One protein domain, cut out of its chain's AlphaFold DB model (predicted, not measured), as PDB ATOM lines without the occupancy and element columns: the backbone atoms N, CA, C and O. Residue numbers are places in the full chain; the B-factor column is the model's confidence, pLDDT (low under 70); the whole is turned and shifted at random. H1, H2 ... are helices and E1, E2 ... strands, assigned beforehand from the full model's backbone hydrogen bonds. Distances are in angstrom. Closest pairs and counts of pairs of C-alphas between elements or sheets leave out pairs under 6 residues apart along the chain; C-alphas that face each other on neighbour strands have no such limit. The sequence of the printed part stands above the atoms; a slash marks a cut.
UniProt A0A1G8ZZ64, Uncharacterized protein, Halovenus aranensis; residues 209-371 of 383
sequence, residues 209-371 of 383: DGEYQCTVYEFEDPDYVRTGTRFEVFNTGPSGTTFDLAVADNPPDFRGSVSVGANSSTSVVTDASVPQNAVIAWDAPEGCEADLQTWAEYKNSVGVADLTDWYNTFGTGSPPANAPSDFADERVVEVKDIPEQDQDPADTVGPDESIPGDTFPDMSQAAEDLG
ATOM      1  N   ASP A 209     -22.809  23.355 -17.523       92.25
ATOM      2  CA  ASP A 209     -21.556  22.783 -17.043       92.25
ATOM      3  C   ASP A 209     -20.440  23.183 -18.019       92.25
ATOM      4  O   ASP A 209     -20.702  23.769 -19.078       92.25
ATOM      5  N   GLY A 210     -19.192  22.885 -17.698       91.94
ATOM      6  CA  GLY A 210     -18.125  23.047 -18.672       91.94
ATOM      7  C   GLY A 210     -16.839  22.363 -18.278       91.94
ATOM      8  O   GLY A 210     -16.567  22.134 -17.102       91.94
ATOM      9  N   GLU A 211     -16.032  22.072 -19.286       92.25
ATOM     10  CA  GLU A 211     -14.771  21.361 -19.125       92.25
ATOM     11  C   GLU A 211     -13.665  21.965 -19.993       92.25
ATOM     12  O   GLU A 211     -13.909  22.573 -21.046       92.25
ATOM     13  N   TYR A 212     -12.426  21.803 -19.537       92.88
ATOM     14  CA  TYR A 212     -11.254  21.946 -20.391       92.88
ATOM     15  C   TYR A 212     -11.251  20.833 -21.444       92.88
ATOM     16  O   TYR A 212     -11.377  19.662 -21.103       92.88
ATOM     17  N   GLN A 213     -11.056  21.194 -22.716       90.25
ATOM     18  CA  GLN A 213     -10.899  20.204 -23.784       90.25
ATOM     19  C   GLN A 213      -9.445  20.006 -24.179       90.25
ATOM     20  O   GLN A 213      -8.950  18.886 -24.227       90.25
ATOM     21  N   CYS A 214      -8.777  21.095 -24.557       92.25
ATOM     22  CA  CYS A 214      -7.461  21.031 -25.178       92.25
ATOM     23  C   CYS A 214      -6.810  22.413 -25.280       92.25
ATOM     24  O   CYS A 214      -7.458  23.460 -25.175       92.25
ATOM     25  N   THR A 215      -5.506  22.419 -25.535       93.62
ATOM     26  CA  THR A 215      -4.728  23.615 -25.869       93.62
ATOM     27  C   THR A 215      -4.582  23.738 -27.388       93.62
ATOM     28  O   THR A 215      -4.246  22.772 -28.074       93.62
ATOM     29  N   VAL A 216      -4.831  24.941 -27.906       92.88
ATOM     30  CA  VAL A 216      -4.778  25.294 -29.332       92.88
ATOM     31  C   VAL A 216      -3.366  25.745 -29.703       92.88
ATOM     32  O   VAL A 216      -2.750  26.504 -28.948       92.88
ATOM     33  N   TYR A 217      -2.864  25.307 -30.860       92.75
ATOM     34  CA  TYR A 217      -1.528  25.636 -31.355       92.75
ATOM     35  C   TYR A 217      -1.561  26.116 -32.804       92.75
ATOM     36  O   TYR A 217      -2.152  25.483 -33.665       92.75
ATOM     37  N   GLU A 218      -0.816  27.178 -33.110       92.81
ATOM     38  CA  GLU A 218      -0.612  27.625 -34.490       92.81
ATOM     39  C   GLU A 218       0.829  27.376 -34.942       92.81
ATOM     40  O   GLU A 218       1.783  27.506 -34.174       92.81
ATOM     41  N   PHE A 219       1.000  27.025 -36.217       93.75
ATOM     42  CA  PHE A 219       2.323  26.795 -36.789       93.75
ATOM     43  C   PHE A 219       3.092  28.110 -36.993       93.75
ATOM     44  O   PHE A 219       2.749  28.926 -37.854       93.75
ATOM     45  N   GLU A 220       4.201  28.255 -36.276       94.31
ATOM     46  CA  GLU A 220       5.205  29.303 -36.429       94.31
ATOM     47  C   GLU A 220       6.573  28.675 -36.758       94.31
ATOM     48  O   GLU A 220       7.323  28.282 -35.868       94.31
ATOM     49  N   ASP A 221       6.909  28.594 -38.055       91.69
ATOM     50  CA  ASP A 221       8.108  27.903 -38.568       91.69
ATOM     51  C   ASP A 221       9.366  28.110 -37.689       91.69
ATOM     52  O   ASP A 221       9.840  29.250 -37.563       91.69
ATOM     53  N   PRO A 222       9.957  27.033 -37.126       93.69
ATOM     54  CA  PRO A 222       9.702  25.609 -37.403       93.69
ATOM     55  C   PRO A 222       8.747  24.886 -36.430       93.69
ATOM     56  O   PRO A 222       8.582  23.669 -36.550       93.69
ATOM     57  N   ASP A 223       8.160  25.595 -35.472       95.81
ATOM     58  CA  ASP A 223       7.459  25.009 -34.330       95.81
ATOM     59  C   ASP A 223       5.952  25.310 -34.362       95.81
ATOM     60  O   ASP A 223       5.460  26.086 -35.175       95.81
ATOM     61  N   TYR A 224       5.202  24.676 -33.471       94.81
ATOM     62  CA  TYR A 224       3.820  25.008 -33.154       94.81
ATOM     63  C   TYR A 224       3.802  25.748 -31.822       94.81
ATOM     64  O   TYR A 224       4.274  25.212 -30.822       94.81
ATOM     65  N   VAL A 225       3.268  26.965 -31.789       93.69
ATOM     66  CA  VAL A 225       3.220  27.810 -30.588       93.69
ATOM     67  C   VAL A 225       1.795  27.833 -30.062       93.69
ATOM     68  O   VAL A 225       0.853  27.970 -30.841       93.69
ATOM     69  N   ARG A 226       1.621  27.687 -28.745       91.81
ATOM     70  CA  ARG A 226       0.281  27.715 -28.145       91.81
ATOM     71  C   ARG A 226      -0.375  29.085 -28.358       91.81
ATOM     72  O   ARG A 226       0.253  30.117 -28.114       91.81
ATOM     73  N   THR A 227      -1.640  29.100 -28.759       91.50
ATOM     74  CA  THR A 227      -2.400  30.329 -29.063       91.50
ATOM     75  C   THR A 227      -3.703  30.465 -28.284       91.50
ATOM     76  O   THR A 227      -4.200  31.587 -28.149       91.50
ATOM     77  N   GLY A 228      -4.208  29.382 -27.688       91.81
ATOM     78  CA  GLY A 228      -5.409  29.433 -26.863       91.81
ATOM     79  C   GLY A 228      -5.654  28.188 -26.028       91.81
ATOM     80  O   GLY A 228      -4.980  27.170 -26.180       91.81
ATOM     81  N   THR A 229      -6.673  28.272 -25.183       93.06
ATOM     82  CA  THR A 229      -7.263  27.112 -24.514       93.06
ATOM     83  C   THR A 229      -8.721  26.989 -24.932       93.06
ATOM     84  O   THR A 229      -9.458  27.976 -24.937       93.06
ATOM     85  N   ARG A 230      -9.133  25.784 -25.326       93.50
ATOM     86  CA  ARG A 230     -10.513  25.475 -25.688       93.50
ATOM     87  C   ARG A 230     -11.241  24.900 -24.479       93.50
ATOM     88  O   ARG A 230     -10.821  23.890 -23.916       93.50
ATOM     89  N   PHE A 231     -12.365  25.519 -24.154       93.56
ATOM     90  CA  PHE A 231     -13.359  25.003 -23.226       93.56
ATOM     91  C   PHE A 231     -14.595  24.565 -23.999       93.56
ATOM     92  O   PHE A 231     -14.973  25.217 -24.979       93.56
ATOM     93  N   GLU A 232     -15.243  23.500 -23.547       92.44
ATOM     94  CA  GLU A 232     -16.595  23.168 -23.978       92.44
ATOM     95  C   GLU A 232     -17.561  23.537 -22.868       92.44
ATOM     96  O   GLU A 232     -17.363  23.196 -21.704       92.44
ATOM     97  N   VAL A 233     -18.579  24.304 -23.242       93.31
ATOM     98  CA  VAL A 233     -19.664  24.682 -22.351       93.31
ATOM     99  C   VAL A 233     -20.907  23.953 -22.785       93.31
ATOM    100  O   VAL A 233     -21.279  23.915 -23.959       93.31
ATOM    101  N   PHE A 234     -21.548  23.396 -21.786       89.88
ATOM    102  CA  PHE A 234     -22.565  22.392 -21.886       89.88
ATOM    103  C   PHE A 234     -23.889  22.965 -21.408       89.88
ATOM    104  O   PHE A 234     -23.897  23.626 -20.381       89.88
ATOM    105  N   ASN A 235     -24.996  22.743 -22.120       91.44
ATOM    106  CA  ASN A 235     -26.341  23.048 -21.636       91.44
ATOM    107  C   ASN A 235     -27.225  21.808 -21.738       91.44
ATOM    108  O   ASN A 235     -27.696  21.469 -22.824       91.44
ATOM    109  N   THR A 236     -27.478  21.165 -20.604       86.56
ATOM    110  CA  THR A 236     -28.379  20.005 -20.501       86.56
ATOM    111  C   THR A 236     -29.827  20.417 -20.234       86.56
ATOM    112  O   THR A 236     -30.720  19.581 -20.137       86.56
ATOM    113  N   GLY A 237     -30.076  21.724 -20.128       85.94
ATOM    114  CA  GLY A 237     -31.401  22.281 -19.946       85.94
ATOM    115  C   GLY A 237     -32.199  22.383 -21.252       85.94
ATOM    116  O   GLY A 237     -31.629  22.629 -22.321       85.94
ATOM    117  N   PRO A 238     -33.540  22.330 -21.176       80.81
ATOM    118  CA  PRO A 238     -34.424  22.381 -22.340       80.81
ATOM    119  C   PRO A 238     -34.633  23.803 -22.886       80.81
ATOM    120  O   PRO A 238     -35.537  24.061 -23.677       80.81
ATOM    121  N   SER A 239     -33.849  24.781 -22.434       86.00
ATOM    122  CA  SER A 239     -33.904  26.161 -22.913       86.00
ATOM    123  C   SER A 239     -32.500  26.687 -23.147       86.00
ATOM    124  O   SER A 239     -31.619  26.536 -22.304       86.00
ATOM    125  N   GLY A 240     -32.292  27.325 -24.301       89.81
ATOM    126  CA  GLY A 240     -31.039  28.010 -24.598       89.81
ATOM    127  C   GLY A 240     -30.839  29.237 -23.709       89.81
ATOM    128  O   GLY A 240     -31.801  29.844 -23.233       89.81
ATOM    129  N   THR A 241     -29.583  29.625 -23.517       93.81
ATOM    130  CA  THR A 241     -29.221  30.790 -22.707       93.81
ATOM    131  C   THR A 241     -27.969  31.485 -23.243       93.81
ATOM    132  O   THR A 241     -27.383  31.088 -24.255       93.81
ATOM    133  N   THR A 242     -27.576  32.559 -22.568       95.69
ATOM    134  CA  THR A 242     -26.253  33.158 -22.692       95.69
ATOM    135  C   THR A 242     -25.501  33.032 -21.381       95.69
ATOM    136  O   THR A 242     -26.110  33.171 -20.321       95.69
ATOM    137  N   PHE A 243     -24.191  32.841 -21.458       96.69
ATOM    138  CA  PHE A 243     -23.318  32.783 -20.294       96.69
ATOM    139  C   PHE A 243     -22.095  33.683 -20.456       96.69
ATOM    140  O   PHE A 243     -21.708  34.059 -21.568       96.69
ATOM    141  N   ASP A 244     -21.486  33.983 -19.320       96.81
ATOM    142  CA  ASP A 244     -20.188  34.613 -19.193       96.81
ATOM    143  C   ASP A 244     -19.170  33.563 -18.723       96.81
ATOM    144  O   ASP A 244     -19.452  32.767 -17.831       96.81
ATOM    145  N   LEU A 245     -17.981  33.550 -19.322       96.50
ATOM    146  CA  LEU A 245     -16.860  32.687 -18.950       96.50
ATOM    147  C   LEU A 245     -15.697  33.558 -18.470       96.50
ATOM    148  O   LEU A 245     -15.135  34.336 -19.247       96.50
ATOM    149  N   ALA A 246     -15.329  33.417 -17.199       95.38
ATOM    150  CA  ALA A 246     -14.135  34.025 -16.622       95.38
ATOM    151  C   ALA A 246     -13.045  32.964 -16.452       95.38
ATOM    152  O   ALA A 246     -13.288  31.932 -15.834       95.38
ATOM    153  N   VAL A 247     -11.843  33.228 -16.973       94.19
ATOM    154  CA  VAL A 247     -10.716  32.284 -16.925       94.19
ATOM    155  C   VAL A 247      -9.549  32.915 -16.177       94.19
ATOM    156  O   VAL A 247      -8.939  33.883 -16.637       94.19
ATOM    157  N   ALA A 248      -9.257  32.377 -14.996       90.88
ATOM    158  CA  ALA A 248      -8.108  32.752 -14.195       90.88
ATOM    159  C   ALA A 248      -6.841  32.170 -14.829       90.88
ATOM    160  O   ALA A 248      -6.590  30.967 -14.768       90.88
ATOM    161  N   ASP A 249      -6.063  33.050 -15.451       83.19
ATOM    162  CA  ASP A 249      -4.946  32.678 -16.311       83.19
ATOM    163  C   ASP A 249      -3.855  33.783 -16.340       83.19
ATOM    164  O   ASP A 249      -3.931  34.756 -15.576       83.19
ATOM    165  N   ASN A 250      -2.816  33.636 -17.173       76.44
ATOM    166  CA  ASN A 250      -1.647  34.514 -17.274       76.44
ATOM    167  C   ASN A 250      -1.244  34.920 -18.716       76.44
ATOM    168  O   ASN A 250      -0.127  34.601 -19.134       76.44
ATOM    169  N   PRO A 251      -2.042  35.718 -19.445       83.75
ATOM    170  CA  PRO A 251      -2.992  36.679 -18.894       83.75
ATOM    171  C   PRO A 251      -4.397  36.097 -18.682       83.75
ATOM    172  O   PRO A 251      -4.750  35.131 -19.338       83.75
ATOM    173  N   PRO A 252      -5.200  36.683 -17.777       89.75
ATOM    174  CA  PRO A 252      -6.583  36.267 -17.566       89.75
ATOM    175  C   PRO A 252      -7.495  36.691 -18.725       89.75
ATOM    176  O   PRO A 252      -7.350  37.802 -19.244       89.75
ATOM    177  N   ASP A 253      -8.507  35.872 -19.025       93.25
ATOM    178  CA  ASP A 253      -9.496  36.127 -20.084       93.25
ATOM    179  C   ASP A 253     -10.925  36.243 -19.533       93.25
ATOM    180  O   ASP A 253     -11.260  35.771 -18.438       93.25
ATOM    181  N   PHE A 254     -11.784  36.898 -20.314       94.25
ATOM    182  CA  PHE A 254     -13.212  37.018 -20.070       94.25
ATOM    183  C   PHE A 254     -13.995  36.999 -21.383       94.25
ATOM    184  O   PHE A 254     -13.798  37.854 -22.257       94.25
ATOM    185  N   ARG A 255     -14.955  36.079 -21.494       94.88
ATOM    186  CA  ARG A 255     -15.865  35.951 -22.638       94.88
ATOM    187  C   ARG A 255     -17.294  36.151 -22.164       94.88
ATOM    188  O   ARG A 255     -17.855  35.279 -21.523       94.88
ATOM    189  N   GLY A 256     -17.868  37.309 -22.479       93.75
ATOM    190  CA  GLY A 256     -19.227  37.650 -22.066       93.75
ATOM    191  C   GLY A 256     -20.280  37.353 -23.132       93.75
ATOM    192  O   GLY A 256     -20.024  37.531 -24.327       93.75
ATOM    193  N   SER A 257     -21.484  36.996 -22.686       93.69
ATOM    194  CA  SER A 257     -22.692  36.819 -23.499       93.69
ATOM    195  C   SER A 257     -22.545  35.798 -24.634       93.69
ATOM    196  O   SER A 257     -23.028  36.018 -25.750       93.69
ATOM    197  N   VAL A 258     -21.878  34.677 -24.363       96.38
ATOM    198  CA  VAL A 258     -21.759  33.557 -25.302       96.38
ATOM    199  C   VAL A 258     -23.077  32.784 -25.323       96.38
ATOM    200  O   VAL A 258     -23.599  32.427 -24.274       96.38
ATOM    201  N   SER A 259     -23.645  32.540 -26.507       95.94
ATOM    202  CA  SER A 259     -24.883  31.762 -26.649       95.94
ATOM    203  C   SER A 259     -24.618  30.259 -26.626       95.94
ATOM    204  O   SER A 259     -23.716  29.782 -27.315       95.94
ATOM    205  N   VAL A 260     -25.487  29.520 -25.940       93.94
ATOM    206  CA  VAL A 260     -25.589  28.059 -26.025       93.94
ATOM    207  C   VAL A 260     -27.055  27.660 -26.197       93.94
ATOM    208  O   VAL A 260     -27.951  28.241 -25.576       93.94
ATOM    209  N   GLY A 261     -27.314  26.719 -27.108       90.31
ATOM    210  CA  GLY A 261     -28.658  26.192 -27.368       90.31
ATOM    211  C   GLY A 261     -29.178  25.333 -26.213       90.31
ATOM    212  O   GLY A 261     -28.430  25.030 -25.292       90.31
ATOM    213  N   ALA A 262     -30.456  24.957 -26.252       87.19
ATOM    214  CA  ALA A 262     -30.982  23.897 -25.387       87.19
ATOM    215  C   ALA A 262     -30.320  22.559 -25.747       87.19
ATOM    216  O   ALA A 262     -29.993  22.369 -26.918       87.19
ATOM    217  N   ASN A 263     -30.123  21.666 -24.772       84.25
ATOM    218  CA  ASN A 263     -29.585  20.309 -24.979       84.25
ATOM    219  C   ASN A 263     -28.345  20.254 -25.900       84.25
ATOM    220  O   ASN A 263     -28.180  19.358 -26.731       84.25
ATOM    221  N   SER A 264     -27.486  21.263 -25.803       86.56
ATOM    222  CA  SER A 264     -26.446  21.552 -26.787       86.56
ATOM    223  C   SER A 264     -25.173  21.991 -26.089       86.56
ATOM    224  O   SER A 264     -25.172  22.326 -24.904       86.56
ATOM    225  N   SER A 265     -24.078  21.986 -26.829       90.25
ATOM    226  CA  SER A 265     -22.797  22.482 -26.364       90.25
ATOM    227  C   SER A 265     -22.270  23.571 -27.288       90.25
ATOM    228  O   SER A 265     -22.716  23.749 -28.425       90.25
ATOM    229  N   THR A 266     -21.335  24.357 -26.774       92.12
ATOM    230  CA  THR A 266     -20.606  25.352 -27.551       92.12
ATOM    231  C   THR A 266     -19.162  25.394 -27.081       92.12
ATOM    232  O   THR A 266     -18.889  25.381 -25.881       92.12
ATOM    233  N   SER A 267     -18.223  25.448 -28.021       91.94
ATOM    234  CA  SER A 267     -16.813  25.618 -27.679       91.94
ATOM    235  C   SER A 267     -16.456  27.097 -27.607       91.94
ATOM    236  O   SER A 267     -16.817  27.889 -28.480       91.94
ATOM    237  N   VAL A 268     -15.663  27.455 -26.604       93.81
ATOM    238  CA  VAL A 268     -15.094  28.792 -26.445       93.81
ATOM    239  C   VAL A 268     -13.580  28.663 -26.400       93.81
ATOM    240  O   VAL A 268     -13.041  27.934 -25.574       93.81
ATOM    241  N   VAL A 269     -12.891  29.379 -27.288       92.94
ATOM    242  CA  VAL A 269     -11.429  29.494 -27.246       92.94
ATOM    243  C   VAL A 269     -11.065  30.800 -26.551       92.94
ATOM    244  O   VAL A 269     -11.429  31.888 -27.021       92.94
ATOM    245  N   THR A 270     -10.369  30.687 -25.426       91.62
ATOM    246  CA  THR A 270      -9.761  31.817 -24.718       91.62
ATOM    247  C   THR A 270      -8.324  32.021 -25.166       91.62
ATOM    248  O   THR A 270      -7.775  31.198 -25.904       91.62
ATOM    249  N   ASP A 271      -7.728  33.153 -24.798       82.62
ATOM    250  CA  ASP A 271      -6.330  33.408 -25.138       82.62
ATOM    251  C   ASP A 271      -5.366  32.376 -24.523       82.62
ATOM    252  O   ASP A 271      -5.709  31.590 -23.637       82.62
ATOM    253  N   ALA A 272      -4.170  32.291 -25.115       64.19
ATOM    254  CA  ALA A 272      -3.139  31.353 -24.699       64.19
ATOM    255  C   ALA A 272      -2.565  31.808 -23.377       64.19
ATOM    256  O   ALA A 272      -1.669  32.653 -23.368       64.19
ATOM    257  N   SER A 273      -3.006  31.196 -22.292       70.69
ATOM    258  CA  SER A 273      -2.170  30.916 -21.139       70.69
ATOM    259  C   SER A 273      -2.696  29.692 -20.402       70.69
ATOM    260  O   SER A 273      -3.578  28.993 -20.888       70.69
ATOM    261  N   VAL A 274      -1.978  29.304 -19.359       84.50
ATOM    262  CA  VAL A 274      -2.179  28.059 -18.640       84.50
ATOM    263  C   VAL A 274      -3.319  28.248 -17.624       84.50
ATOM    264  O   VAL A 274      -3.030  28.720 -16.513       84.50
ATOM    265  N   PRO A 275      -4.588  27.905 -17.950       89.25
ATOM    266  CA  PRO A 275      -5.700  28.190 -17.054       89.25
ATOM    267  C   PRO A 275      -5.471  27.499 -15.715       89.25
ATOM    268  O   PRO A 275      -5.087  26.334 -15.649       89.25
ATOM    269  N   GLN A 276      -5.680  28.252 -14.642       88.56
ATOM    270  CA  GLN A 276      -5.590  27.759 -13.268       88.56
ATOM    271  C   GLN A 276      -6.976  27.446 -12.710       88.56
ATOM    272  O   GLN A 276      -7.130  26.588 -11.847       88.56
ATOM    273  N   ASN A 277      -7.980  28.196 -13.166       91.94
ATOM    274  CA  ASN A 277      -9.378  28.021 -12.807       91.94
ATOM    275  C   ASN A 277     -10.259  28.721 -13.854       91.94
ATOM    276  O   ASN A 277      -9.818  29.676 -14.500       91.94
ATOM    277  N   ALA A 278     -11.506  28.291 -14.006       94.81
ATOM    278  CA  ALA A 278     -12.490  29.007 -14.801       94.81
ATOM    279  C   ALA A 278     -13.892  28.836 -14.216       94.81
ATOM    280  O   ALA A 278     -14.227  27.787 -13.672       94.81
ATOM    281  N   VAL A 279     -14.718  29.871 -14.348       95.81
ATOM    282  CA  VAL A 279     -16.117  29.857 -13.908       95.81
ATOM    283  C   VAL A 279     -17.034  30.288 -15.043       95.81
ATOM    284  O   VAL A 279     -16.750  31.256 -15.756       95.81
ATOM    285  N   ILE A 280     -18.142  29.569 -15.182       97.12
ATOM    286  CA  ILE A 280     -19.231  29.880 -16.108       97.12
ATOM    287  C   ILE A 280     -20.376  30.448 -15.284       97.12
ATOM    288  O   ILE A 280     -20.828  29.799 -14.340       97.12
ATOM    289  N   ALA A 281     -20.844  31.641 -15.637       96.56
ATOM    290  CA  ALA A 281     -21.938  32.322 -14.964       96.56
ATOM    291  C   ALA A 281     -23.085  32.619 -15.939       96.56
ATOM    292  O   ALA A 281     -22.852  33.009 -17.084       96.56
ATOM    293  N   TRP A 282     -24.332  32.400 -15.519       95.50
ATOM    294  CA  TRP A 282     -25.502  32.666 -16.355       95.50
ATOM    295  C   TRP A 282     -26.725  33.090 -15.549       95.50
ATOM    296  O   TRP A 282     -26.928  32.707 -14.393       95.50
ATOM    297  N   ASP A 283     -27.590  33.855 -16.209       90.56
ATOM    298  CA  ASP A 283     -28.890  34.223 -15.669       90.56
ATOM    299  C   ASP A 283     -29.878  33.062 -15.830       90.56
ATOM    300  O   ASP A 283     -30.200  32.625 -16.939       90.56
ATOM    301  N   ALA A 284     -30.407  32.586 -14.705       82.50
ATOM    302  CA  ALA A 284     -31.524  31.655 -14.702       82.50
ATOM    303  C   ALA A 284     -32.854  32.419 -14.898       82.50
ATOM    304  O   ALA A 284     -33.088  33.420 -14.209       82.50
ATOM    305  N   PRO A 285     -33.756  31.968 -15.794       80.12
ATOM    306  CA  PRO A 285     -35.077  32.573 -15.960       80.12
ATOM    307  C   PRO A 285     -35.917  32.545 -14.671       80.12
ATOM    308  O   PRO A 285     -35.749  31.674 -13.815       80.12
ATOM    309  N   GLU A 286     -36.882  33.464 -14.544       74.56
ATOM    310  CA  GLU A 286     -37.853  33.424 -13.439       74.56
ATOM    311  C   GLU A 286     -38.608  32.083 -13.419       74.56
ATOM    312  O   GLU A 286     -39.146  31.651 -14.439       74.56
ATOM    313  N   GLY A 287     -38.686  31.451 -12.243       70.50
ATOM    314  CA  GLY A 287     -39.304  30.131 -12.072       70.50
ATOM    315  C   GLY A 287     -38.340  28.960 -12.253       70.50
ATOM    316  O   GLY A 287     -38.770  27.818 -12.129       70.50
ATOM    317  N   CYS A 288     -37.056  29.229 -12.509       76.56
ATOM    318  CA  CYS A 288     -36.036  28.197 -12.487       76.56
ATOM    319  C   CYS A 288     -35.636  27.843 -11.042       76.56
ATOM    320  O   CYS A 288     -34.921  28.597 -10.377       76.56
ATOM    321  N   GLU A 289     -36.111  26.690 -10.568       66.94
ATOM    322  CA  GLU A 289     -35.876  26.152  -9.216       66.94
ATOM    323  C   GLU A 289     -34.752  25.098  -9.183       66.94
ATOM    324  O   GLU A 289     -34.628  24.359  -8.208       66.94
ATOM    325  N   ALA A 290     -33.932  25.004 -10.238       67.62
ATOM    326  CA  ALA A 290     -32.785  24.100 -10.244       67.62
ATOM    327  C   ALA A 290     -31.855  24.415  -9.056       67.62
ATOM    328  O   ALA A 290     -31.538  25.586  -8.808       67.62
ATOM    329  N   ASP A 291     -31.435  23.369  -8.334       74.12
ATOM    330  CA  ASP A 291     -30.545  23.433  -7.163       74.12
ATOM    331  C   ASP A 291     -29.102  23.719  -7.608       74.12
ATOM    332  O   ASP A 291     -28.201  22.888  -7.520       74.12
ATOM    333  N   LEU A 292     -28.921  24.897  -8.200       81.88
ATOM    334  CA  LEU A 292     -27.677  25.382  -8.768       81.88
ATOM    335  C   LEU A 292     -27.090  26.450  -7.856       81.88
ATOM    336  O   LEU A 292     -27.792  27.370  -7.425       81.88
ATOM    337  N   GLN A 293     -25.785  26.349  -7.621       90.94
ATOM    338  CA  GLN A 293     -25.048  27.295  -6.799       90.94
ATOM    339  C   GLN A 293     -25.139  28.708  -7.390       90.94
ATOM    340  O   GLN A 293     -24.949  28.909  -8.593       90.94
ATOM    341  N   THR A 294     -25.407  29.707  -6.547       93.75
ATOM    342  CA  THR A 294     -25.311  31.108  -6.982       93.75
ATOM    343  C   THR A 294     -23.889  31.639  -6.845       93.75
ATOM    344  O   THR A 294     -23.100  31.170  -6.018       93.75
ATOM    345  N   TRP A 295     -23.557  32.686  -7.598       95.19
ATOM    346  CA  TRP A 295     -22.276  33.378  -7.469       95.19
ATOM    347  C   TRP A 295     -21.983  33.811  -6.024       95.19
ATOM    348  O   TRP A 295     -20.858  33.683  -5.539       95.19
ATOM    349  N   ALA A 296     -22.996  34.271  -5.281       94.12
ATOM    350  CA  ALA A 296     -22.828  34.636  -3.879       94.12
ATOM    351  C   ALA A 296     -22.438  33.433  -2.999       94.12
ATOM    352  O   ALA A 296     -21.607  33.567  -2.095       94.12
ATOM    353  N   GLU A 297     -23.021  32.262  -3.244       94.75
ATOM    354  CA  GLU A 297     -22.695  31.028  -2.527       94.75
ATOM    355  C   GLU A 297     -21.297  30.522  -2.880       94.75
ATOM    356  O   GLU A 297     -20.522  30.204  -1.973       94.75
ATOM    357  N   TYR A 298     -20.947  30.531  -4.169       95.44
ATOM    358  CA  TYR A 298     -19.615  30.168  -4.645       95.44
ATOM    359  C   TYR A 298     -18.543  31.047  -4.007       95.44
ATOM    360  O   TYR A 298     -17.652  30.526  -3.335       95.44
ATOM    361  N   LYS A 299     -18.689  32.377  -4.079       95.25
ATOM    362  CA  LYS A 299     -17.758  33.328  -3.455       95.25
ATOM    363  C   LYS A 299     -17.523  33.054  -1.975       95.25
ATOM    364  O   LYS A 299     -16.384  33.067  -1.509       95.25
ATOM    365  N   ASN A 300     -18.592  32.771  -1.231       95.12
ATOM    366  CA  ASN A 300     -18.491  32.422   0.185       95.12
ATOM    367  C   ASN A 300     -17.751  31.095   0.408       95.12
ATOM    368  O   ASN A 300     -17.033  30.968   1.401       95.12
ATOM    369  N   SER A 301     -17.930  30.121  -0.487       95.06
ATOM    370  CA  SER A 301     -17.277  28.814  -0.398       95.06
ATOM    371  C   SER A 301     -15.771  28.892  -0.659       95.06
ATOM    372  O   SER A 301     -14.998  28.271   0.074       95.06
ATOM    373  N   VAL A 302     -15.351  29.719  -1.621       94.81
ATOM    374  CA  VAL A 302     -13.939  29.881  -1.999       94.81
ATOM    375  C   VAL A 302     -13.236  31.040  -1.285       94.81
ATOM    376  O   VAL A 302     -12.015  31.156  -1.329       94.81
ATOM    377  N   GLY A 303     -13.985  31.879  -0.565       95.75
ATOM    378  CA  GLY A 303     -13.442  32.938   0.285       95.75
ATOM    379  C   GLY A 303     -13.010  34.208  -0.452       95.75
ATOM    380  O   GLY A 303     -12.110  34.890   0.038       95.75
ATOM    381  N   VAL A 304     -13.653  34.540  -1.575       95.38
ATOM    382  CA  VAL A 304     -13.372  35.746  -2.380       95.38
ATOM    383  C   VAL A 304     -14.501  36.776  -2.261       95.38
ATOM    384  O   VAL A 304     -15.660  36.424  -2.033       95.38
ATOM    385  N   ALA A 305     -14.183  38.065  -2.383       95.38
ATOM    386  CA  ALA A 305     -15.163  39.145  -2.209       95.38
ATOM    387  C   ALA A 305     -15.996  39.444  -3.471       95.38
ATOM    388  O   ALA A 305     -17.210  39.676  -3.390       95.38
ATOM    389  N   ASP A 306     -15.342  39.447  -4.626       95.06
ATOM    390  CA  ASP A 306     -15.895  39.776  -5.939       95.06
ATOM    391  C   ASP A 306     -15.077  39.087  -7.045       95.06
ATOM    392  O   ASP A 306     -14.076  38.421  -6.767       95.06
ATOM    393  N   LEU A 307     -15.500  39.236  -8.302       94.12
ATOM    394  CA  LEU A 307     -14.787  38.665  -9.449       94.12
ATOM    395  C   LEU A 307     -13.347  39.191  -9.559       94.12
ATOM    396  O   LEU A 307     -12.445  38.465  -9.970       94.12
ATOM    397  N   THR A 308     -13.097  40.435  -9.143       93.75
ATOM    398  CA  THR A 308     -11.737  40.992  -9.138       93.75
ATOM    399  C   THR A 308     -10.834  40.255  -8.152       93.75
ATOM    400  O   THR A 308      -9.697  39.921  -8.481       93.75
ATOM    401  N   ASP A 309     -11.325  39.990  -6.945       94.31
ATOM    402  CA  ASP A 309     -10.627  39.204  -5.928       94.31
ATOM    403  C   ASP A 309     -10.439  37.744  -6.367       94.31
ATOM    404  O   ASP A 309      -9.375  37.169  -6.140       94.31
ATOM    405  N   TRP A 310     -11.416  37.177  -7.082       94.56
ATOM    406  CA  TRP A 310     -11.318  35.843  -7.680       94.56
ATOM    407  C   TRP A 310     -10.149  35.740  -8.672       94.56
ATOM    408  O   TRP A 310      -9.279  34.893  -8.481       94.56
ATOM    409  N   TYR A 311     -10.031  36.657  -9.641       92.50
ATOM    410  CA  TYR A 311      -8.891  36.675 -10.575       92.50
ATOM    411  C   TYR A 311      -7.537  36.818  -9.866       92.50
ATOM    412  O   TYR A 311      -6.567  36.180 -10.262       92.50
ATOM    413  N   ASN A 312      -7.460  37.626  -8.804       89.56
ATOM    414  CA  ASN A 312      -6.222  37.789  -8.034       89.56
ATOM    415  C   ASN A 312      -5.885  36.568  -7.160       89.56
ATOM    416  O   ASN A 312      -4.728  36.395  -6.781       89.56
ATOM    417  N   THR A 313      -6.896  35.786  -6.779       90.56
ATOM    418  CA  THR A 313      -6.748  34.610  -5.912       90.56
ATOM    419  C   THR A 313      -6.380  33.372  -6.718       90.56
ATOM    420  O   THR A 313      -5.495  32.626  -6.307       90.56
ATOM    421  N   PHE A 314      -7.054  33.164  -7.850       89.44
ATOM    422  CA  PHE A 314      -6.908  31.967  -8.674       89.44
ATOM    423  C   PHE A 314      -6.001  32.170  -9.888       89.44
ATOM    424  O   PHE A 314      -5.444  31.203 -10.388       89.44
ATOM    425  N   GLY A 315      -5.828  33.404 -10.361       82.12
ATOM    426  CA  GLY A 315      -4.971  33.736 -11.499       82.12
ATOM    427  C   GLY A 315      -3.708  34.484 -11.081       82.12
ATOM    428  O   GLY A 315      -3.403  34.660  -9.902       82.12
ATOM    429  N   THR A 316      -2.957  34.967 -12.068       73.19
ATOM    430  CA  THR A 316      -1.701  35.706 -11.835       73.19
ATOM    431  C   THR A 316      -1.805  37.196 -12.165       73.19
ATOM    432  O   THR A 316      -0.816  37.928 -12.046       73.19
ATOM    433  N   GLY A 317      -2.977  37.661 -12.605       72.19
ATOM    434  CA  GLY A 317      -3.174  38.991 -13.171       72.19
ATOM    435  C   GLY A 317      -4.445  39.691 -12.698       72.19
ATOM    436  O   GLY A 317      -5.374  39.082 -12.178       72.19
ATOM    437  N   SER A 318      -4.482  41.007 -12.917       83.69
ATOM    438  CA  SER A 318      -5.709  41.791 -12.770       83.69
ATOM    439  C   SER A 318      -6.748  41.356 -13.810       83.69
ATOM    440  O   SER A 318      -6.343  41.022 -14.925       83.69
ATOM    441  N   PRO A 319      -8.057  41.471 -13.516       86.88
ATOM    442  CA  PRO A 319      -9.112  41.164 -14.478       86.88
ATOM    443  C   PRO A 319      -8.905  41.886 -15.818       86.88
ATOM    444  O   PRO A 319      -8.448  43.043 -15.822       86.88
ATOM    445  N   PRO A 320      -9.263  41.259 -16.949       89.94
ATOM    446  CA  PRO A 320      -9.171  41.905 -18.248       89.94
ATOM    447  C   PRO A 320     -10.150  43.086 -18.328       89.94
ATOM    448  O   PRO A 320     -11.162  43.149 -17.634       89.94
ATOM    449  N   ALA A 321      -9.849  44.070 -19.178       90.75
ATOM    450  CA  ALA A 321     -10.571  45.350 -19.192       90.75
ATOM    451  C   ALA A 321     -12.063  45.239 -19.569       90.75
ATOM    452  O   ALA A 321     -12.827  46.172 -19.322       90.75
ATOM    453  N   ASN A 322     -12.453  44.139 -20.212       91.81
ATOM    454  CA  ASN A 322     -13.824  43.815 -20.592       91.81
ATOM    455  C   ASN A 322     -14.580  42.995 -19.532       91.81
ATOM    456  O   ASN A 322     -15.788  42.840 -19.695       91.81
ATOM    457  N   ALA A 323     -13.919  42.501 -18.478       92.31
ATOM    458  CA  ALA A 323     -14.595  41.818 -17.379       92.31
ATOM    459  C   ALA A 323     -15.390  42.813 -16.511       92.31
ATOM    460  O   ALA A 323     -14.924  43.937 -16.265       92.31
ATOM    461  N   PRO A 324     -16.583  42.431 -16.017       93.94
ATOM    462  CA  PRO A 324     -17.287  43.211 -15.010       93.94
ATOM    463  C   PRO A 324     -16.503  43.213 -13.689       93.94
ATOM    464  O   PRO A 324     -15.632  42.382 -13.445       93.94
ATOM    465  N   SER A 325     -16.816  44.158 -12.799       91.62
ATOM    466  CA  SER A 325     -16.198  44.177 -11.465       91.62
ATOM    467  C   SER A 325     -16.621  42.990 -10.597       91.62
ATOM    468  O   SER A 325     -15.876  42.594  -9.705       91.62
ATOM    469  N   ASP A 326     -17.832  42.479 -10.832       95.00
ATOM    470  CA  ASP A 326     -18.431  41.327 -10.165       95.00
ATOM    471  C   ASP A 326     -19.567  40.779 -11.043       95.00
ATOM    472  O   ASP A 326     -20.179  41.564 -11.776       95.00
ATOM    473  N   PHE A 327     -19.863  39.481 -10.949       91.69
ATOM    474  CA  PHE A 327     -21.113  38.928 -11.484       91.69
ATOM    475  C   PHE A 327     -22.306  39.376 -10.635       91.69
ATOM    476  O   PHE A 327     -22.148  39.753  -9.463       91.69
ATOM    477  N   ALA A 328     -23.511  39.351 -11.211       84.62
ATOM    478  CA  ALA A 328     -24.727  39.500 -10.417       84.62
ATOM    479  C   ALA A 328     -24.961  38.241  -9.545       84.62
ATOM    480  O   ALA A 328     -24.059  37.433  -9.340       84.62
ATOM    481  N   ASP A 329     -26.161  38.055  -8.985       79.62
ATOM    482  CA  ASP A 329     -26.521  36.801  -8.287       79.62
ATOM    483  C   ASP A 329     -26.895  35.695  -9.297       79.62
ATOM    484  O   ASP A 329     -27.942  35.051  -9.208       79.62
ATOM    485  N   GLU A 330     -26.044  35.553 -10.313       87.75
ATOM    486  CA  GLU A 330     -26.121  34.572 -11.391       87.75
ATOM    487  C   GLU A 330     -25.916  33.155 -10.844       87.75
ATOM    488  O   GLU A 330     -25.387  32.958  -9.743       87.75
ATOM    489  N   ARG A 331     -26.344  32.149 -11.612       93.62
ATOM    490  CA  ARG A 331     -25.912  30.765 -11.381       93.62
ATOM    491  C   ARG A 331     -24.473  30.615 -11.829       93.62
ATOM    492  O   ARG A 331     -24.070  31.276 -12.780       93.62
ATOM    493  N   VAL A 332     -23.717  29.777 -11.127       94.94
ATOM    494  CA  VAL A 332     -22.306  29.554 -11.422       94.94
ATOM    495  C   VAL A 332     -21.939  28.081 -11.323       94.94
ATOM    496  O   VAL A 332     -22.441  27.360 -10.461       94.94
ATOM    497  N   VAL A 333     -21.024  27.665 -12.189       95.00
ATOM    498  CA  VAL A 333     -20.336  26.376 -12.125       95.00
ATOM    499  C   VAL A 333     -18.844  26.598 -12.373       95.00
ATOM    500  O   VAL A 333     -18.453  27.489 -13.133       95.00
ATOM    501  N   GLU A 334     -18.012  25.821 -11.686       94.75
ATOM    502  CA  GLU A 334     -16.572  25.786 -11.936       94.75
ATOM    503  C   GLU A 334     -16.283  24.806 -13.072       94.75
ATOM    504  O   GLU A 334     -16.824  23.701 -13.094       94.75
ATOM    505  N   VAL A 335     -15.441  25.224 -14.011       94.12
ATOM    506  CA  VAL A 335     -15.036  24.403 -15.149       94.12
ATOM    507  C   VAL A 335     -14.190  23.230 -14.663       94.12
ATOM    508  O   VAL A 335     -13.235  23.403 -13.904       94.12
ATOM    509  N   LYS A 336     -14.535  22.037 -15.134       92.56
ATOM    510  CA  LYS A 336     -13.899  20.770 -14.778       92.56
ATOM    511  C   LYS A 336     -12.680  20.474 -15.647       92.56
ATOM    512  O   LYS A 336     -12.442  21.117 -16.670       92.56
ATOM    513  N   ASP A 337     -11.910  19.482 -15.209       89.94
ATOM    514  CA  ASP A 337     -10.806  18.862 -15.952       89.94
ATOM    515  C   ASP A 337      -9.687  19.806 -16.411       89.94
ATOM    516  O   ASP A 337      -8.853  19.431 -17.229       89.94
ATOM    517  N   ILE A 338      -9.604  21.010 -15.835       90.94
ATOM    518  CA  ILE A 338      -8.414  21.853 -15.954       90.94
ATOM    519  C   ILE A 338      -7.260  21.122 -15.248       90.94
ATOM    520  O   ILE A 338      -7.358  20.892 -14.037       90.94
ATOM    521  N   PRO A 339      -6.169  20.764 -15.955       89.06
ATOM    522  CA  PRO A 339      -5.045  20.058 -15.350       89.06
ATOM    523  C   PRO A 339      -4.477  20.797 -14.134       89.06
ATOM    524  O   PRO A 339      -4.103  21.973 -14.215       89.06
ATOM    525  N   GLU A 340      -4.398  20.097 -12.997       78.25
ATOM    526  CA  GLU A 340      -3.823  20.652 -11.773       78.25
ATOM    527  C   GLU A 340      -2.356  21.031 -12.000       78.25
ATOM    528  O   GLU A 340      -1.564  20.274 -12.566       78.25
ATOM    529  N   GLN A 341      -1.974  22.200 -11.496       68.88
ATOM    530  CA  GLN A 341      -0.598  22.670 -11.543       68.88
ATOM    531  C   GLN A 341       0.004  22.733 -10.149       68.88
ATOM    532  O   GLN A 341      -0.670  23.037  -9.160       68.88
ATOM    533  N   ASP A 342       1.308  22.470 -10.072       61.19
ATOM    534  CA  ASP A 342       2.055  22.645  -8.834       61.19
ATOM    535  C   ASP A 342       1.915  24.087  -8.323       61.19
ATOM    536  O   ASP A 342       2.103  25.056  -9.051       61.19
ATOM    537  N   GLN A 343       1.627  24.238  -7.027       54.44
ATOM    538  CA  GLN A 343       1.398  25.546  -6.396       54.44
ATOM    539  C   GLN A 343       2.646  26.447  -6.346       54.44
ATOM    540  O   GLN A 343       2.561  27.575  -5.856       54.44
ATOM    541  N   ASP A 344       3.811  25.953  -6.775       55.34
ATOM    542  CA  ASP A 344       5.022  26.756  -6.909       55.34
ATOM    543  C   ASP A 344       5.093  27.338  -8.330       55.34
ATOM    544  O   ASP A 344       5.370  26.595  -9.272       55.34
ATOM    545  N   PRO A 345       4.934  28.663  -8.510       50.72
ATOM    546  CA  PRO A 345       5.024  29.311  -9.821       50.72
ATOM    547  C   PRO A 345       6.375  29.116 -10.529       50.72
ATOM    548  O   PRO A 345       6.517  29.488 -11.692       50.72
ATOM    549  N   ALA A 346       7.405  28.628  -9.826       51.41
ATOM    550  CA  ALA A 346       8.698  28.291 -10.412       51.41
ATOM    551  C   ALA A 346       8.754  26.875 -11.021       51.41
ATOM    552  O   ALA A 346       9.647  26.633 -11.833       51.41
ATOM    553  N   ASP A 347       7.828  25.987 -10.643       58.00
ATOM    554  CA  ASP A 347       7.758  24.576 -11.057       58.00
ATOM    555  C   ASP A 347       6.396  24.212 -11.701       58.00
ATOM    556  O   ASP A 347       6.160  23.044 -12.002       58.00
ATOM    557  N   THR A 348       5.507  25.181 -11.970       63.84
ATOM    558  CA  THR A 348       4.257  24.957 -12.720       63.84
ATOM    559  C   THR A 348       4.558  24.387 -14.106       63.84
ATOM    560  O   THR A 348       5.093  25.087 -14.974       63.84
ATOM    561  N   VAL A 349       4.199  23.122 -14.328       75.19
ATOM    562  CA  VAL A 349       4.229  22.487 -15.647       75.19
ATOM    563  C   VAL A 349       2.865  22.708 -16.310       75.19
ATOM    564  O   VAL A 349       1.873  22.076 -15.959       75.19
ATOM    565  N   GLY A 350       2.814  23.664 -17.236       84.56
ATOM    566  CA  GLY A 350       1.668  23.893 -18.121       84.56
ATOM    567  C   GLY A 350       1.818  23.174 -19.470       84.56
ATOM    568  O   GLY A 350       2.808  22.463 -19.668       84.56
ATOM    569  N   PRO A 351       0.909  23.413 -20.433       89.69
ATOM    570  CA  PRO A 351       1.093  22.964 -21.802       89.69
ATOM    571  C   PRO A 351       2.341  23.633 -22.390       89.69
ATOM    572  O   PRO A 351       2.625  24.810 -22.117       89.69
ATOM    573  N   ASP A 352       3.095  22.891 -23.198       91.25
ATOM    574  CA  ASP A 352       4.336  23.355 -23.817       91.25
ATOM    575  C   ASP A 352       4.142  24.711 -24.518       91.25
ATOM    576  O   ASP A 352       3.208  24.906 -25.289       91.25
ATOM    577  N   GLU A 353       5.018  25.688 -24.264       91.62
ATOM    578  CA  GLU A 353       4.927  26.996 -24.941       91.62
ATOM    579  C   GLU A 353       5.103  26.858 -26.456       91.62
ATOM    580  O   GLU A 353       4.459  27.564 -27.230       91.62
ATOM    581  N   SER A 354       5.952  25.915 -26.861       93.38
ATOM    582  CA  SER A 354       6.246  25.585 -28.245       93.38
ATOM    583  C   SER A 354       6.515  24.085 -28.377       93.38
ATOM    584  O   SER A 354       7.237  23.513 -27.556       93.38
ATOM    585  N   ILE A 355       5.953  23.464 -29.413       94.44
ATOM    586  CA  ILE A 355       6.136  22.056 -29.768       94.44
ATOM    587  C   ILE A 355       6.857  21.988 -31.121       94.44
ATOM    588  O   ILE A 355       6.346  22.519 -32.110       94.44
ATOM    589  N   PRO A 356       8.013  21.310 -31.221       96.38
ATOM    590  CA  PRO A 356       8.673  21.082 -32.501       96.38
ATOM    591  C   PRO A 356       7.754  20.414 -33.532       96.38
ATOM    592  O   PRO A 356       7.039  19.457 -33.229       96.38
ATOM    593  N   GLY A 357       7.802  20.868 -34.788       93.75
ATOM    594  CA  GLY A 357       6.944  20.320 -35.846       93.75
ATOM    595  C   GLY A 357       7.156  18.826 -36.149       93.75
ATOM    596  O   GLY A 357       6.316  18.214 -36.801       93.75
ATOM    597  N   ASP A 358       8.262  18.224 -35.700       94.62
ATOM    598  CA  ASP A 358       8.526  16.785 -35.820       94.62
ATOM    599  C   ASP A 358       7.999  15.944 -34.643       94.62
ATOM    600  O   ASP A 358       7.990  14.715 -34.751       94.62
ATOM    601  N   THR A 359       7.546  16.578 -33.558       94.44
ATOM    602  CA  THR A 359       6.897  15.922 -32.408       94.44
ATOM    603  C   THR A 359       5.406  16.225 -32.306       94.44
ATOM    604  O   THR A 359       4.677  15.454 -31.697       94.44
ATOM    605  N   PHE A 360       4.936  17.308 -32.924       92.12
ATOM    606  CA  PHE A 360       3.516  17.646 -32.981       92.12
ATOM    607  C   PHE A 360       2.664  16.491 -33.563       92.12
ATOM    608  O   PHE A 360       3.067  15.902 -34.575       92.12
ATOM    609  N   PRO A 361       1.491  16.156 -32.984       93.38
ATOM    610  CA  PRO A 361       0.732  16.892 -31.962       93.38
ATOM    611  C   PRO A 361       1.028  16.489 -30.504       93.38
ATOM    612  O   PRO A 361       0.288  16.890 -29.607       93.38
ATOM    613  N   ASP A 362       2.073  15.698 -30.247       94.38
ATOM    614  CA  ASP A 362       2.415  15.259 -28.890       94.38
ATOM    615  C   ASP A 362       3.106  16.383 -28.097       94.38
ATOM    616  O   ASP A 362       4.037  17.035 -28.587       94.38
ATOM    617  N   MET A 363       2.657  16.595 -26.855       92.50
ATOM    618  CA  MET A 363       3.287  17.514 -25.905       92.50
ATOM    619  C   MET A 363       4.492  16.847 -25.228       92.50
ATOM    620  O   MET A 363       4.807  15.669 -25.434       92.50
ATOM    621  N   SER A 364       5.203  17.593 -24.382       92.56
ATOM    622  CA  SER A 364       6.174  16.981 -23.482       92.56
ATOM    623  C   SER A 364       5.485  15.977 -22.556       92.56
ATOM    624  O   SER A 364       4.384  16.207 -22.064       92.56
ATOM    625  N   GLN A 365       6.176  14.877 -22.238       90.62
ATOM    626  CA  GLN A 365       5.642  13.862 -21.321       90.62
ATOM    627  C   GLN A 365       5.207  14.462 -19.976       90.62
ATOM    628  O   GLN A 365       4.244  13.998 -19.389       90.62
ATOM    629  N   ALA A 366       5.899  15.500 -19.494       88.69
ATOM    630  CA  ALA A 366       5.550  16.160 -18.241       88.69
ATOM    631  C   ALA A 366       4.201  16.896 -18.317       88.69
ATOM    632  O   ALA A 366       3.463  16.882 -17.338       88.69
ATOM    633  N   ALA A 367       3.880  17.517 -19.456       89.81
ATOM    634  CA  ALA A 367       2.588  18.155 -19.672       89.81
ATOM    635  C   ALA A 367       1.475  17.104 -19.828       89.81
ATOM    636  O   ALA A 367       0.446  17.195 -19.162       89.81
ATOM    637  N   GLU A 368       1.714  16.057 -20.623       91.19
ATOM    638  CA  GLU A 368       0.730  14.980 -20.819       91.19
ATOM    639  C   GLU A 368       0.449  14.199 -19.529       91.19
ATOM    640  O   GLU A 368      -0.693  13.826 -19.272       91.19
ATOM    641  N   ASP A 369       1.461  13.990 -18.680       88.94
ATOM    642  CA  ASP A 369       1.305  13.319 -17.382       88.94
ATOM    643  C   ASP A 369       0.398  14.103 -16.416       88.94
ATOM    644  O   ASP A 369      -0.174  13.507 -15.501       88.94
ATOM    645  N   LEU A 370       0.259  15.420 -16.607       88.69
ATOM    646  CA  LEU A 370      -0.678  16.263 -15.859       88.69
ATOM    647  C   LEU A 370      -2.069  16.332 -16.500       88.69
ATOM    648  O   LEU A 370      -3.001  16.784 -15.845       88.69
ATOM    649  N   GLY A 371      -2.225  15.852 -17.736       89.12
ATOM    650  CA  GLY A 371      -3.488  15.871 -18.476       89.12
ATOM    651  C   GLY A 371      -3.598  16.973 -19.530       89.12
ATOM    652  O   GLY A 371      -4.666  17.142 -20.108       89.12
TER     653      GLY A 371
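AT A GLANCE: This is residues 209 to 371 of the 383 residues of an uncharacterized protein of Halovenus aranensis (UniProt A0A1G8ZZ64). Two strongly twisted sheets lie partly face to face as a sandwich, the branched sheet E1 E2 E5 E8 over the sheet E4 E3 E6 E7, with the short helices H1 and H2 covering the other face of the latter. The long hairpin of E1 and E2 runs on past the sandwich to one end of the long axis, where short E8 pairs beside E2; H3 lies toward that end, apart from both sheets. The printed part has 163 residues, in the order E1 E2 E3 E4 E5 E6 H1 H2 E7 E8 H3; the class is mixed, helices and strands, and neighbour strands in both sheets are antiparallel. It is compact, with a radius of gyration of the C-alphas of 16.7 A, yet elongated, spanning 55 by 33 by 28 A.

IN THESE COORDINATES: E1, residues 209 to 220, begins at C-alpha 209 at (-21.556, 22.783, -17.043) and is 33.7 A long. E2, residues 223 to 235, is 36.2 A long. E3 is residues 241 to 248, 22.8 A, and E4 is residues 253 to 260, 19.0 A, bending by 68 degrees at residue 257. E5 is residues 264 to 271, 23.4 A, and E6 residues 277 to 282, 17.2 A. H1 is residues 295 to 302 and H2 residues 307 to 314. E7 is residues 331 to 334, E8 residues 354 to 356, and H3 residues 365 to 370, ending at C-alpha 370 at (-0.678, 16.263, -15.859).

HOW THE PARTS SIT: E1 lies on one side of E2, with N 216 and O 228 2.8 A apart; E5, with N 231 and O 268 at 2.9 A, and E8, with N 224 and O 355 at 2.8 A, lie on the other side. In the second sheet, N 245 of E3 and O 255 of E4 are 2.8 A apart, N 246 of E3 and O 279 of E6 3.0 A, and N 280 of E6 and O 333 of E7 2.9 A. The sheets' strands stand at 43 degrees. H1 and H2 are on the same face of the second sheet, making two layers. H1, at a height of 8.6 A, is only just over E7, with 3 C-alphas falling on it; their closest C-alphas are Trp 295 and Val 332, 5.5 A. H2, at a height of 9.0 A, is over E3; their closest C-alphas are Ala 248 and Tyr 311, 5.4 A. Every O i to N i+4 pair is within hydrogen-bond range in H1 and H2, and 1 of 2 in H3.

THE WHOLE: The C-alphas farthest apart, those of Pro 222 and Gly 287, are 55.4 A apart. The printed part has no cut. The links E6 to H1, H2 to E7 and E7 to E8 are long. Mean pLDDT of the printed part is 88.5; residues 272, 289 to 290 and 341 to 348 are under 70.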